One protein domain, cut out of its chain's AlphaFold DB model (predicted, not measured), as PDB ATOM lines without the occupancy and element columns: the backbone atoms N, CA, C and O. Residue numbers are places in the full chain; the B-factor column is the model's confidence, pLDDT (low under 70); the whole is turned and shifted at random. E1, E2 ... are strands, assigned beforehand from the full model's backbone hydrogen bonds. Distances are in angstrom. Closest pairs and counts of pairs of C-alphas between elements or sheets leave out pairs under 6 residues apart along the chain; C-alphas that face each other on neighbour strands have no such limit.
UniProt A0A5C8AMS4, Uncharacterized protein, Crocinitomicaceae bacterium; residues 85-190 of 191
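Overview. This is residues 85 to 190 of the 191 residues of an uncharacterized protein of Crocinitomicaceae bacterium (UniProt A0A5C8AMS4). Two twisted strand sheets stand partly face to face as a loose sandwich, nearest along E6 and E7 and open between E3 and E4. The link of residues 139 to 153 makes one end of the long axis. The printed part has 106 residues with seven named strands, E1 to E7 in chain order, and no named helix: all strand, with 51 residues in named elements, under half. One sheet is antiparallel, E3 E2 E5 E6; the other is mixed, E4 E1 E7. The whole is compact, with a radius of gyration of the C-alphas of 14.8 A, yet elongated, spanning 47 by 29 by 27 A.

Along the chain. E1, residues 85 to 93, begins at C-alpha 85 (-4.466, 58.729, 17.076) and measures 24.5 A. E2 is residues 103 to 107, E3 119 to 123. E4, residues 129 to 138, measures 23.6 A and bends by 66 degrees at residue 135. E5, residues 154 to 161, measures 23.4 A; E6 is residues 170 to 175. E7, residues 183 to 190, measures 22.4 A and ends at C-alpha 190 (14.843, 46.968, 11.841).

Arrangement. E1 is antiparallel to E4, with N 89 and O 132 2.9 A apart, and parallel to E7, with N 90 and O 186 2.8 A apart. E2 and E3 form a hairpin, N 104 to O 122 2.9 A. E2 is antiparallel to E5, N 105 to O 160 2.9 A. E5 and E6 form a hairpin, N 157 to O 172 2.9 A. Between the sheets, the closest C-alphas of E6 and E7 are Val 172 and Leu 188, 7.3 A apart. E3 and E4 are apart.

Size, cuts and confidence. The farthest C-alphas, of Glu 100 and Gly 148, are 48.6 A apart. The printed part has no cut. The links E2 to E3 and E4 to E5 are long. Residues 150 to 151, 165 to 168 and 179 to 180 have pLDDT under 70.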
ATOM      1  N   VAL A  85      -5.519  58.142  17.903       86.62
ATOM      2  CA  VAL A  85      -4.466  58.729  17.076       86.62
ATOM      3  C   VAL A  85      -4.607  58.290  15.622       86.62
ATOM      4  O   VAL A  85      -5.030  57.168  15.340       86.62
ATOM      5  N   ASN A  86      -4.252  59.173  14.689       89.06
ATOM      6  CA  ASN A  86      -4.013  58.795  13.299       89.06
ATOM      7  C   ASN A  86      -2.506  58.671  13.077       89.06
ATOM      8  O   ASN A  86      -1.744  59.538  13.510       89.06
ATOM      9  N   ILE A  87      -2.061  57.607  12.410       91.88
ATOM     10  CA  ILE A  87      -0.632  57.323  12.243       91.88
ATOM     11  C   ILE A  87      -0.248  57.063  10.791       91.88
ATOM     12  O   ILE A  87      -0.918  56.320  10.077       91.88
ATOM     13  N   TYR A  88       0.891  57.630  10.390       94.81
ATOM     14  CA  TYR A  88       1.691  57.151   9.266       94.81
ATOM     15  C   TYR A  88       2.816  56.282   9.820       94.81
ATOM     16  O   TYR A  88       3.700  56.781  10.523       94.81
ATOM     17  N   MET A  89       2.794  54.990   9.506       95.50
ATOM     18  CA  MET A  89       3.827  54.059   9.939       95.50
ATOM     19  C   MET A  89       4.880  53.918   8.850       95.50
ATOM     20  O   MET A  89       4.575  53.526   7.726       95.50
ATOM     21  N   LYS A  90       6.126  54.245   9.186       96.88
ATOM     22  CA  LYS A  90       7.279  54.129   8.296       96.88
ATOM     23  C   LYS A  90       8.188  52.994   8.730       96.88
ATOM     24  O   LYS A  90       8.355  52.760   9.922       96.88
ATOM     25  N   LEU A  91       8.814  52.342   7.764       96.50
ATOM     26  CA  LEU A  91       9.881  51.379   7.973       96.50
ATOM     27  C   LEU A  91      11.222  52.017   7.617       96.50
ATOM     28  O   LEU A  91      11.368  52.607   6.544       96.50
ATOM     29  N   LYS A  92      12.186  51.872   8.523       95.62
ATOM     30  CA  LYS A  92      13.595  52.202   8.338       95.62
ATOM     31  C   LYS A  92      14.433  50.941   8.542       95.62
ATOM     32  O   LYS A  92      14.202  50.194   9.493       95.62
ATOM     33  N   ILE A  93      15.401  50.724   7.663       93.31
ATOM     34  CA  ILE A  93      16.229  49.522   7.614       93.31
ATOM     35  C   ILE A  93      17.670  49.945   7.892       93.31
ATOM     36  O   ILE A  93      18.294  50.609   7.073       93.31
ATOM     37  N   ASN A  94      18.214  49.574   9.050       88.38
ATOM     38  CA  ASN A  94      19.601  49.902   9.390       88.38
ATOM     39  C   ASN A  94      20.608  48.927   8.756       88.38
ATOM     40  O   ASN A  94      21.773  49.283   8.581       88.38
ATOM     41  N   ASN A  95      20.173  47.714   8.401       78.06
ATOM     42  CA  ASN A  95      21.018  46.665   7.840       78.06
ATOM     43  C   ASN A  95      20.301  45.934   6.697       78.06
ATOM     44  O   ASN A  95      19.176  45.464   6.849       78.06
ATOM     45  N   HIS A  96      20.956  45.802   5.547       72.44
ATOM     46  CA  HIS A  96      20.349  45.252   4.329       72.44
ATOM     47  C   HIS A  96      20.561  43.734   4.168       72.44
ATOM     48  O   HIS A  96      20.666  43.242   3.049       72.44
ATOM     49  N   ILE A  97      20.650  42.985   5.273       83.50
ATOM     50  CA  ILE A  97      20.856  41.520   5.246       83.50
ATOM     51  C   ILE A  97      19.567  40.712   5.035       83.50
ATOM     52  O   ILE A  97      19.638  39.500   4.827       83.50
ATOM     53  N   TYR A  98      18.404  41.359   5.092       88.56
ATOM     54  CA  TYR A  98      17.109  40.692   4.976       88.56
ATOM     55  C   TYR A  98      16.819  40.210   3.554       88.56
ATOM     56  O   TYR A  98      17.123  40.895   2.575       88.56
ATOM     57  N   ASN A  99      16.187  39.044   3.443       90.31
ATOM     58  CA  ASN A  99      15.881  38.386   2.175       90.31
ATOM     59  C   ASN A  99      14.415  37.912   2.102       90.31
ATOM     60  O   ASN A  99      13.612  38.174   2.990       90.31
ATOM     61  N   GLU A 100      14.065  37.218   1.016       92.69
ATOM     62  CA  GLU A 100      12.716  36.696   0.721       92.69
ATOM     63  C   GLU A 100      12.165  35.723   1.786       92.69
ATOM     64  O   GLU A 100      10.964  35.469   1.832       92.69
ATOM     65  N   LEU A 101      13.025  35.143   2.632       91.56
ATOM     66  CA  LEU A 101      12.616  34.241   3.715       91.56
ATOM     67  C   LEU A 101      12.223  34.984   4.997       91.56
ATOM     68  O   LEU A 101      11.677  34.362   5.908       91.56
ATOM     69  N   ASP A 102      12.496  36.288   5.079       92.12
ATOM     70  CA  ASP A 102      12.183  37.101   6.247       92.12
ATOM     71  C   ASP A 102      10.758  37.657   6.182       92.12
ATOM     72  O   ASP A 102      10.219  37.975   5.124       92.12
ATOM     73  N   THR A 103      10.117  37.793   7.338       94.88
ATOM     74  CA  THR A 103       8.789  38.394   7.470       94.88
ATOM     75  C   THR A 103       8.756  39.328   8.669       94.88
ATOM     76  O   THR A 103       8.862  38.895   9.820       94.88
ATOM     77  N   LEU A 104       8.540  40.614   8.401       94.75
ATOM     78  CA  LEU A 104       8.255  41.603   9.429       94.75
ATOM     79  C   LEU A 104       6.825  41.405   9.920       94.75
ATOM     80  O   LEU A 104       5.878  41.472   9.137       94.75
ATOM     81  N   HIS A 105       6.687  41.196  11.222       94.75
ATOM     82  CA  HIS A 105       5.415  41.179  11.925       94.75
ATOM     83  C   HIS A 105       5.300  42.454  12.749       94.75
ATOM     84  O   HIS A 105       6.244  42.823  13.443       94.75
ATOM     85  N   TYR A 106       4.150  43.117  12.704       94.25
ATOM     86  CA  TYR A 106       3.878  44.272  13.556       94.25
ATOM     87  C   TYR A 106       2.424  44.287  14.016       94.25
ATOM     88  O   TYR A 106       1.522  43.807  13.323       94.25
ATOM     89  N   ARG A 107       2.196  44.816  15.219       92.31
ATOM     90  CA  ARG A 107       0.861  44.973  15.796       92.31
ATOM     91  C   ARG A 107       0.004  45.855  14.892       92.31
ATOM     92  O   ARG A 107       0.362  46.992  14.589       92.31
ATOM     93  N   ASN A 108      -1.170  45.348  14.534       91.19
ATOM     94  CA  ASN A 108      -2.197  46.127  13.860       91.19
ATOM     95  C   ASN A 108      -2.802  47.134  14.849       91.19
ATOM     96  O   ASN A 108      -3.674  46.783  15.645       91.19
ATOM     97  N   ALA A 109      -2.362  48.391  14.803       88.38
ATOM     98  CA  ALA A 109      -2.885  49.445  15.679       88.38
ATOM     99  C   ALA A 109      -4.366  49.792  15.407       88.38
ATOM    100  O   ALA A 109      -5.017  50.392  16.259       88.38
ATOM    101  N   GLY A 110      -4.914  49.400  14.250       86.69
ATOM    102  CA  GLY A 110      -6.337  49.531  13.926       86.69
ATOM    103  C   GLY A 110      -7.199  48.349  14.386       86.69
ATOM    104  O   GLY A 110      -8.413  48.369  14.172       86.69
ATOM    105  N   TYR A 111      -6.612  47.312  14.994       86.75
ATOM    106  CA  TYR A 111      -7.344  46.150  15.497       86.75
ATOM    107  C   TYR A 111      -8.124  46.475  16.785       86.75
ATOM    108  O   TYR A 111      -7.591  47.150  17.664       86.75
ATOM    109  N   PRO A 112      -9.344  45.935  16.984       84.00
ATOM    110  CA  PRO A 112     -10.128  45.114  16.053       84.00
ATOM    111  C   PRO A 112     -10.987  45.938  15.081       84.00
ATOM    112  O   PRO A 112     -11.752  45.376  14.302       84.00
ATOM    113  N   THR A 113     -10.909  47.268  15.135       81.38
ATOM    114  CA  THR A 113     -11.830  48.186  14.453       81.38
ATOM    115  C   THR A 113     -11.789  48.075  12.929       81.38
ATOM    116  O   THR A 113     -12.821  48.245  12.285       81.38
ATOM    117  N   ASN A 114     -10.629  47.761  12.348       82.81
ATOM    118  CA  ASN A 114     -10.471  47.562  10.905       82.81
ATOM    119  C   ASN A 114     -10.808  46.139  10.418       82.81
ATOM    120  O   ASN A 114     -10.741  45.889   9.218       82.81
ATOM    121  N   GLY A 115     -11.167  45.212  11.316       82.69
ATOM    122  CA  GLY A 115     -11.547  43.837  10.969       82.69
ATOM    123  C   GLY A 115     -10.416  42.954  10.424       82.69
ATOM    124  O   GLY A 115     -10.697  41.865   9.930       82.69
ATOM    125  N   LEU A 116      -9.163  43.408  10.490       88.56
ATOM    126  CA  LEU A 116      -7.987  42.641  10.068       88.56
ATOM    127  C   LEU A 116      -7.412  41.814  11.228       88.56
ATOM    128  O   LEU A 116      -7.884  41.905  12.357       88.56
ATOM    129  N   ASP A 117      -6.374  41.022  10.962       92.62
ATOM    130  CA  ASP A 117      -5.635  40.305  12.003       92.62
ATOM    131  C   ASP A 117      -4.966  41.271  13.003       92.62
ATOM    132  O   ASP A 117      -4.564  42.376  12.629       92.62
ATOM    133  N   PRO A 118      -4.780  40.870  14.278       91.50
ATOM    134  CA  PRO A 118      -4.078  41.681  15.280       91.50
ATOM    135  C   PRO A 118      -2.586  41.883  14.965       91.50
ATOM    136  O   PRO A 118      -1.942  42.740  15.574       91.50
ATOM    137  N   TRP A 119      -2.051  41.108  14.020       92.88
ATOM    138  CA  TRP A 119      -0.686  41.187  13.518       92.88
ATOM    139  C   TRP A 119      -0.704  41.275  11.996       92.88
ATOM    140  O   TRP A 119      -1.226  40.383  11.327       92.88
ATOM    141  N   LEU A 120      -0.104  42.332  11.458       94.62
ATOM    142  CA  LEU A 120       0.134  42.485  10.028       94.62
ATOM    143  C   LEU A 120       1.521  41.955   9.674       94.62
ATOM    144  O   LEU A 120       2.412  41.879  10.525       94.62
ATOM    145  N   LYS A 121       1.676  41.551   8.411       94.75
ATOM    146  CA  LYS A 121       2.875  40.882   7.906       94.75
ATOM    147  C   LYS A 121       3.340  41.528   6.615       94.75
ATOM    148  O   LYS A 121       2.529  41.778   5.727       94.75
ATOM    149  N   ILE A 122       4.643  41.746   6.502       95.00
ATOM    150  CA  ILE A 122       5.309  42.190   5.275       95.00
ATOM    151  C   ILE A 122       6.405  41.174   4.981       95.00
ATOM    152  O   ILE A 122       7.232  40.905   5.851       95.00
ATOM    153  N   ALA A 123       6.387  40.584   3.786       94.50
ATOM    154  CA  ALA A 123       7.452  39.697   3.332       94.50
ATOM    155  C   ALA A 123       8.686  40.516   2.931       94.50
ATOM    156  O   ALA A 123       8.553  41.624   2.404       94.50
ATOM    157  N   GLY A 124       9.872  39.978   3.203       92.31
ATOM    158  CA  GLY A 124      11.128  40.513   2.701       92.31
ATOM    159  C   GLY A 124      11.338  40.200   1.209       92.31
ATOM    160  O   GLY A 124      10.563  39.440   0.630       92.31
ATOM    161  N   PRO A 125      12.389  40.760   0.582       92.94
ATOM    162  CA  PRO A 125      13.268  41.792   1.127       92.94
ATOM    163  C   PRO A 125      12.512  43.108   1.367       92.94
ATOM    164  O   PRO A 125      11.620  43.488   0.611       92.94
ATOM    165  N   PHE A 126      12.858  43.807   2.446       93.50
ATOM    166  CA  PHE A 126      12.132  45.008   2.859       93.50
ATOM    167  C   PHE A 126      12.563  46.254   2.080       93.50
ATOM    168  O   PHE A 126      13.721  46.393   1.681       93.50
ATOM    169  N   VAL A 127      11.636  47.204   1.932       93.25
ATOM    170  CA  VAL A 127      11.877  48.520   1.326       93.25
ATOM    171  C   VAL A 127      11.525  49.605   2.339       93.25
ATOM    172  O   VAL A 127      10.475  49.544   2.980       93.25
ATOM    173  N   GLU A 128      12.403  50.598   2.496       95.50
ATOM    174  CA  GLU A 128      12.124  51.757   3.347       95.50
ATOM    175  C   GLU A 128      10.975  52.598   2.781       95.50
ATOM    176  O   GLU A 128      10.879  52.828   1.574       95.50
ATOM    177  N   GLY A 129      10.114  53.107   3.660       95.19
ATOM    178  CA  GLY A 129       8.973  53.922   3.252       95.19
ATOM    179  C   GLY A 129       7.788  53.801   4.196       95.19
ATOM    180  O   GLY A 129       7.897  53.238   5.281       95.19
ATOM    181  N   THR A 130       6.647  54.358   3.795       96.31
ATOM    182  CA  THR A 130       5.387  54.172   4.526       96.31
ATOM    183  C   THR A 130       4.870  52.760   4.279       96.31
ATOM    184  O   THR A 130       4.648  52.382   3.132       96.31
ATOM    185  N   ILE A 131       4.664  52.005   5.355       94.94
ATOM    186  CA  ILE A 131       4.163  50.628   5.314       94.94
ATOM    187  C   ILE A 131       2.699  50.515   5.737       94.94
ATOM    188  O   ILE A 131       2.048  49.535   5.389       94.94
ATOM    189  N   ASP A 132       2.178  51.511   6.457       93.38
ATOM    190  CA  ASP A 132       0.774  51.551   6.858       93.38
ATOM    191  C   ASP A 132       0.307  52.994   7.111       93.38
ATOM    192  O   ASP A 132       1.101  53.897   7.403       93.38
ATOM    193  N   THR A 133      -0.996  53.224   6.988       92.62
ATOM    194  CA  THR A 133      -1.674  54.464   7.370       92.62
ATOM    195  C   THR A 133      -2.957  54.106   8.099       92.62
ATOM    196  O   THR A 133      -3.932  53.669   7.489       92.62
ATOM    197  N   ILE A 134      -2.967  54.317   9.413       89.50
ATOM    198  CA  ILE A 134      -4.090  53.929  10.264       89.50
ATOM    199  C   ILE A 134      -4.830  55.178  10.709       89.50
ATOM    200  O   ILE A 134      -4.261  56.098  11.299       89.50
ATOM    201  N   TYR A 135      -6.128  55.166  10.445       86.88
ATOM    202  CA  TYR A 135      -7.062  56.181  10.891       86.88
ATOM    203  C   TYR A 135      -7.695  55.717  12.197       86.88
ATOM    204  O   TYR A 135      -8.227  54.609  12.265       86.88
ATOM    205  N   ASN A 136      -7.692  56.586  13.206       82.00
ATOM    206  CA  ASN A 136      -8.410  56.379  14.459       82.00
ATOM    207  C   ASN A 136      -8.017  55.074  15.190       82.00
ATOM    208  O   ASN A 136      -8.876  54.280  15.579       82.00
ATOM    209  N   ALA A 137      -6.716  54.863  15.399       86.62
ATOM    210  CA  ALA A 137      -6.221  53.851  16.327       86.62
ATOM    211  C   ALA A 137      -6.604  54.264  17.756       86.62
ATOM    212  O   ALA A 137      -6.240  55.350  18.203       86.62
ATOM    213  N   VAL A 138      -7.378  53.433  18.456       81.81
ATOM    214  CA  VAL A 138      -7.924  53.742  19.788       81.81
ATOM    215  C   VAL A 138      -7.134  53.038  20.889       81.81
ATOM    216  O   VAL A 138      -6.762  51.875  20.740       81.81
ATOM    217  N   ASN A 139      -6.942  53.706  22.031       81.44
ATOM    218  CA  ASN A 139      -6.356  53.104  23.231       81.44
ATOM    219  C   ASN A 139      -7.425  52.855  24.313       81.44
ATOM    220  O   ASN A 139      -7.541  53.637  25.257       81.44
ATOM    221  N   PRO A 140      -8.243  51.791  24.212       76.31
ATOM    222  CA  PRO A 140      -9.333  51.554  25.161       76.31
ATOM    223  C   PRO A 140      -8.836  51.242  26.578       76.31
ATOM    224  O   PRO A 140      -9.551  51.507  27.539       76.31
ATOM    225  N   GLY A 141      -7.621  50.702  26.716       78.62
ATOM    226  CA  GLY A 141      -7.055  50.285  28.000       78.62
ATOM    227  C   GLY A 141      -6.499  51.422  28.856       78.62
ATOM    228  O   GLY A 141      -6.055  51.172  29.972       78.62
ATOM    229  N   VAL A 142      -6.496  52.659  28.354       81.25
ATOM    230  CA  VAL A 142      -5.896  53.788  29.076       81.25
ATOM    231  C   VAL A 142      -6.844  54.472  30.051       81.25
ATOM    232  O   VAL A 142      -6.414  55.268  30.881       81.25
ATOM    233  N   PHE A 143      -8.138  54.176  29.955       86.00
ATOM    234  CA  PHE A 143      -9.113  54.649  30.920       86.00
ATOM    235  C   PHE A 143      -9.184  53.745  32.158       86.00
ATOM    236  O   PHE A 143      -9.096  52.524  32.027       86.00
ATOM    237  N   PRO A 144      -9.398  54.326  33.356       88.94
ATOM    238  CA  PRO A 144      -9.467  55.767  33.626       88.94
ATOM    239  C   PRO A 144      -8.089  56.446  33.561       88.94
ATOM    240  O   PRO A 144      -7.099  55.913  34.061       88.94
ATOM    241  N   LEU A 145      -8.036  57.670  33.021       86.25
ATOM    242  CA  LEU A 145      -6.814  58.480  33.053       86.25
ATOM    243  C   LEU A 145      -6.464  58.861  34.489       86.25
ATOM    244  O   LEU A 145      -7.350  59.147  35.285       86.25
ATOM    245  N   SER A 146      -5.179  58.932  34.826       88.38
ATOM    246  CA  SER A 146      -4.754  59.395  36.152       88.38
ATOM    247  C   SER A 146      -4.474  60.899  36.149       88.38
ATOM    248  O   SER A 146      -3.615  61.376  35.410       88.38
ATOM    249  N   PHE A 147      -5.178  61.652  36.994       84.81
ATOM    250  CA  PHE A 147      -4.942  63.086  37.159       84.81
ATOM    251  C   PHE A 147      -3.571  63.355  37.790       84.81
ATOM    252  O   PHE A 147      -3.178  62.679  38.741       84.81
ATOM    253  N   GLY A 148      -2.857  64.358  37.275       72.50
ATOM    254  CA  GLY A 148      -1.512  64.713  37.740       72.50
ATOM    255  C   GLY A 148      -0.413  63.744  37.293       72.50
ATOM    256  O   GLY A 148       0.744  63.928  37.663       72.50
ATOM    257  N   SER A 149      -0.743  62.730  36.485       71.06
ATOM    258  CA  SER A 149       0.265  61.958  35.766       71.06
ATOM    259  C   SER A 149       0.953  62.871  34.752       71.06
ATOM    260  O   SER A 149       0.305  63.390  33.848       71.06
ATOM    261  N   ASN A 150       2.269  63.044  34.878       63.84
ATOM    262  CA  ASN A 150       3.075  63.702  33.844       63.84
ATOM    263  C   ASN A 150       3.229  62.830  32.585       63.84
ATOM    264  O   ASN A 150       3.810  63.277  31.600       63.84
ATOM    265  N   LEU A 151       2.750  61.581  32.620       66.38
ATOM    266  CA  LEU A 151       2.776  60.676  31.480       66.38
ATOM    267  C   LEU A 151       1.557  60.942  30.604       66.38
ATOM    268  O   LEU A 151       0.415  60.752  31.037       66.38
ATOM    269  N   ILE A 152       1.830  61.373  29.376       72.62
ATOM    270  CA  ILE A 152       0.851  61.393  28.296       72.62
ATOM    271  C   ILE A 152       0.418  59.936  28.049       72.62
ATOM    272  O   ILE A 152       1.272  59.050  28.027       72.62
ATOM    273  N   PRO A 153      -0.885  59.650  27.908       78.19
ATOM    274  CA  PRO A 153      -1.379  58.341  27.491       78.19
ATOM    275  C   PRO A 153      -0.661  57.818  26.240       78.19
ATOM    276  O   PRO A 153      -0.678  58.471  25.202       78.19
ATOM    277  N   GLU A 154      -0.073  56.625  26.299       85.94
ATOM    278  CA  GLU A 154       0.668  56.043  25.173       85.94
ATOM    279  C   GLU A 154       0.108  54.679  24.758       85.94
ATOM    280  O   GLU A 154      -0.342  53.885  25.589       85.94
ATOM    281  N   MET A 155       0.147  54.396  23.455       86.94
ATOM    282  CA  MET A 155      -0.068  53.065  22.888       86.94
ATOM    283  C   MET A 155       1.281  52.425  22.586       86.94
ATOM    284  O   MET A 155       2.130  53.031  21.936       86.94
ATOM    285  N   ARG A 156       1.469  51.180  23.023       89.19
ATOM    286  CA  ARG A 156       2.628  50.366  22.651       89.19
ATOM    287  C   ARG A 156       2.335  49.641  21.339       89.19
ATOM    288  O   ARG A 156       1.308  48.973  21.229       89.19
ATOM    289  N   LEU A 157       3.245  49.749  20.374       92.19
ATOM    290  CA  LEU A 157       3.201  48.995  19.124       92.19
ATOM    291  C   LEU A 157       4.427  48.096  19.025       92.19
ATOM    292  O   LEU A 157       5.549  48.587  18.924       92.19
ATOM    293  N   ASP A 158       4.185  46.789  19.062       93.25
ATOM    294  CA  ASP A 158       5.207  45.746  18.980       93.25
ATOM    295  C   ASP A 158       5.487  45.332  17.534       93.25
ATOM    296  O   ASP A 158       4.576  45.318  16.698       93.25
ATOM    297  N   TYR A 159       6.733  44.959  17.251       94.75
ATOM    298  CA  TYR A 159       7.167  44.409  15.971       94.75
ATOM    299  C   TYR A 159       8.411  43.518  16.112       94.75
ATOM    300  O   TYR A 159       9.226  43.707  17.014       94.75
ATOM    301  N   TYR A 160       8.565  42.554  15.202       93.12
ATOM    302  CA  TYR A 160       9.691  41.609  15.164       93.12
ATOM    303  C   TYR A 160       9.908  41.033  13.753       93.12
ATOM    304  O   TYR A 160       9.011  41.086  12.904       93.12
ATOM    305  N   ILE A 161      11.092  40.461  13.493       90.88
ATOM    306  CA  ILE A 161      11.426  39.787  12.228       90.88
ATOM    307  C   ILE A 161      11.395  38.269  12.440       90.88
ATOM    308  O   ILE A 161      12.254  37.714  13.112       90.88
ATOM    309  N   ASN A 162      10.429  37.590  11.818       87.19
ATOM    310  CA  ASN A 162      10.157  36.149  11.920       87.19
ATOM    311  C   ASN A 162       9.657  35.652  13.289       87.19
ATOM    312  O   ASN A 162      10.039  36.125  14.350       87.19
ATOM    313  N   ASN A 163       8.829  34.602  13.272       74.31
ATOM    314  CA  ASN A 163       8.191  34.059  14.481       74.31
ATOM    315  C   ASN A 163       9.167  33.548  15.551       74.31
ATOM    316  O   ASN A 163       8.790  33.451  16.712       74.31
ATOM    317  N   TYR A 164      10.395  33.175  15.186       71.69
ATOM    318  CA  TYR A 164      11.384  32.728  16.170       71.69
ATOM    319  C   TYR A 164      12.026  33.894  16.944       71.69
ATOM    320  O   TYR A 164      12.631  33.647  17.984       71.69
ATOM    321  N   ASP A 165      11.865  35.140  16.482       68.94
ATOM    322  CA  ASP A 165      12.343  36.359  17.151       68.94
ATOM    323  C   ASP A 165      11.256  37.043  18.001       68.94
ATOM    324  O   ASP A 165      11.504  38.068  18.629       68.94
ATOM    325  N   SER A 166      10.058  36.451  18.108       64.94
ATOM    326  CA  SER A 166       8.940  37.008  18.893       64.94
ATOM    327  C   SER A 166       9.202  37.082  20.408       64.94
ATOM    328  O   SER A 166       8.326  37.443  21.189       64.94
ATOM    329  N   TRP A 167      10.371  36.630  20.867       61.50
ATOM    330  CA  TRP A 167      10.813  36.742  22.259       61.50
ATOM    331  C   TRP A 167      11.624  38.026  22.509       61.50
ATOM    332  O   TRP A 167      11.839  38.379  23.667       61.50
ATOM    333  N   ASN A 168      12.027  38.733  21.444       68.88
ATOM    334  CA  ASN A 168      12.750  40.007  21.471       68.88
ATOM    335  C   ASN A 168      11.948  41.123  20.782       68.88
ATOM    336  O   ASN A 168      12.517  41.930  20.045       68.88
ATOM    337  N   ASP A 169      10.631  41.165  21.007       77.00
ATOM    338  CA  ASP A 169       9.758  42.182  20.418       77.00
ATOM    339  C   ASP A 169      10.340  43.588  20.622       77.00
ATOM    340  O   ASP A 169      10.496  44.077  21.750       77.00
ATOM    341  N   LYS A 170      10.645  44.255  19.509       89.94
ATOM    342  CA  LYS A 170      10.929  45.684  19.505       89.94
ATOM    343  C   LYS A 170       9.600  46.418  19.618       89.94
ATOM    344  O   LYS A 170       8.558  45.925  19.188       89.94
ATOM    345  N   PHE A 171       9.617  47.615  20.185       92.75
ATOM    346  CA  PHE A 171       8.401  48.407  20.311       92.75
ATOM    347  C   PHE A 171       8.656  49.894  20.131       92.75
ATOM    348  O   PHE A 171       9.762  50.395  20.336       92.75
ATOM    349  N   VAL A 172       7.597  50.600  19.749       92.81
ATOM    350  CA  VAL A 172       7.525  52.061  19.753       92.81
ATOM    351  C   VAL A 172       6.313  52.505  20.566       92.81
ATOM    352  O   VAL A 172       5.296  51.808  20.609       92.81
ATOM    353  N   TYR A 173       6.425  53.664  21.213       90.69
ATOM    354  CA  TYR A 173       5.301  54.311  21.881       90.69
ATOM    355  C   TYR A 173       4.682  55.367  20.968       90.69
ATOM    356  O   TYR A 173       5.384  56.155  20.333       90.69
ATOM    357  N   ILE A 174       3.355  55.358  20.902       89.31
ATOM    358  CA  ILE A 174       2.529  56.298  20.147       89.31
ATOM    359  C   ILE A 174       1.799  57.158  21.170       89.31
ATOM    360  O   ILE A 174       1.099  56.624  22.031       89.31
ATOM    361  N   SER A 175       1.962  58.473  21.100       85.12
ATOM    362  CA  SER A 175       1.352  59.385  22.064       85.12
ATOM    363  C   SER A 175      -0.131  59.587  21.739       85.12
ATOM    364  O   SER A 175      -0.545  59.565  20.586       85.12
ATOM    365  N   THR A 176      -0.955  59.756  22.769       81.19
ATOM    366  CA  THR A 176      -2.400  59.999  22.668       81.19
ATOM    367  C   THR A 176      -2.829  60.963  23.793       81.19
ATOM    368  O   THR A 176      -2.159  61.014  24.823       81.19
ATOM    369  N   PRO A 177      -3.935  61.722  23.683       76.06
ATOM    370  CA  PRO A 177      -4.832  61.866  22.533       76.06
ATOM    371  C   PRO A 177      -4.280  62.807  21.460       76.06
ATOM    372  O   PRO A 177      -3.598  63.773  21.786       76.06
ATOM    373  N   HIS A 178      -4.641  62.556  20.203       71.75
ATOM    374  CA  HIS A 178      -4.460  63.485  19.085       71.75
ATOM    375  C   HIS A 178      -5.831  63.957  18.579       71.75
ATOM    376  O   HIS A 178      -6.813  63.210  18.671       71.75
ATOM    377  N   CYS A 179      -5.904  65.172  18.030       68.19
ATOM    378  CA  CYS A 179      -7.114  65.646  17.355       68.19
ATOM    379  C   CYS A 179      -7.376  64.845  16.066       68.19
ATOM    380  O   CYS A 179      -6.483  64.201  15.513       68.19
ATOM    381  N   SER A 180      -8.622  64.844  15.576       66.00
ATOM    382  CA  SER A 180      -9.030  63.978  14.453       66.00
ATOM    383  C   SER A 180      -8.316  64.270  13.130       66.00
ATOM    384  O   SER A 180      -8.305  63.414  12.248       66.00
ATOM    385  N   ASP A 181      -7.739  65.456  12.989       71.75
ATOM    386  CA  ASP A 181      -6.987  65.944  11.835       71.75
ATOM    387  C   ASP A 181      -5.460  65.827  12.001       71.75
ATOM    388  O   ASP A 181      -4.710  66.061  11.051       71.75
ATOM    389  N   GLU A 182      -4.980  65.402  13.170       82.81
ATOM    390  CA  GLU A 182      -3.557  65.262  13.454       82.81
ATOM    391  C   GLU A 182      -3.057  63.853  13.122       82.81
ATOM    392  O   GLU A 182      -3.629  62.845  13.551       82.81
ATOM    393  N   TYR A 183      -1.942  63.783  12.389       88.50
ATOM    394  CA  TYR A 183      -1.212  62.541  12.143       88.50
ATOM    395  C   TYR A 183       0.123  62.542  12.866       88.50
ATOM    396  O   TYR A 183       0.923  63.467  12.721       88.50
ATOM    397  N   GLN A 184       0.413  61.443  13.555       90.50
ATOM    398  CA  GLN A 184       1.758  61.143  14.016       90.50
ATOM    399  C   GLN A 184       2.496  60.320  12.962       90.50
ATOM    400  O   GLN A 184       1.963  59.351  12.430       90.50
ATOM    401  N   THR A 185       3.750  60.663  12.678       93.94
ATOM    402  CA  THR A 185       4.638  59.737  11.965       93.94
ATOM    403  C   THR A 185       5.380  58.886  12.986       93.94
ATOM    404  O   THR A 185       6.076  59.430  13.841       93.94
ATOM    405  N   ILE A 186       5.266  57.565  12.871       94.56
ATOM    406  CA  ILE A 186       6.044  56.606  13.661       94.56
ATOM    407  C   ILE A 186       6.992  55.843  12.742       94.56
ATOM    408  O   ILE A 186       6.668  55.597  11.584       94.56
ATOM    409  N   THR A 187       8.179  55.496  13.235       95.81
ATOM    410  CA  THR A 187       9.191  54.778  12.447       95.81
ATOM    411  C   THR A 187       9.563  53.483  13.152       95.81
ATOM    412  O   THR A 187      10.074  53.523  14.269       95.81
ATOM    413  N   LEU A 188       9.317  52.351  12.498       94.62
ATOM    414  CA  LEU A 188       9.847  51.052  12.897       94.62
ATOM    415  C   LEU A 188      11.271  50.939  12.367       94.62
ATOM    416  O   LEU A 188      11.512  51.223  11.193       94.62
ATOM    417  N   VAL A 189      12.205  50.546  13.227       93.38
ATOM    418  CA  VAL A 189      13.622  50.438  12.875       93.38
ATOM    419  C   VAL A 189      14.048  48.983  13.014       93.38
ATOM    420  O   VAL A 189      14.053  48.425  14.113       93.38
ATOM    421  N   ILE A 190      14.394  48.362  11.890       90.75
ATOM    422  CA  ILE A 190      14.843  46.968  11.841       90.75
ATOM    423  C   ILE A 190      16.354  46.915  11.552       90.75
ATOM    424  O   ILE A 190      16.863  47.738  10.788       90.75
TER     425      ILE A 190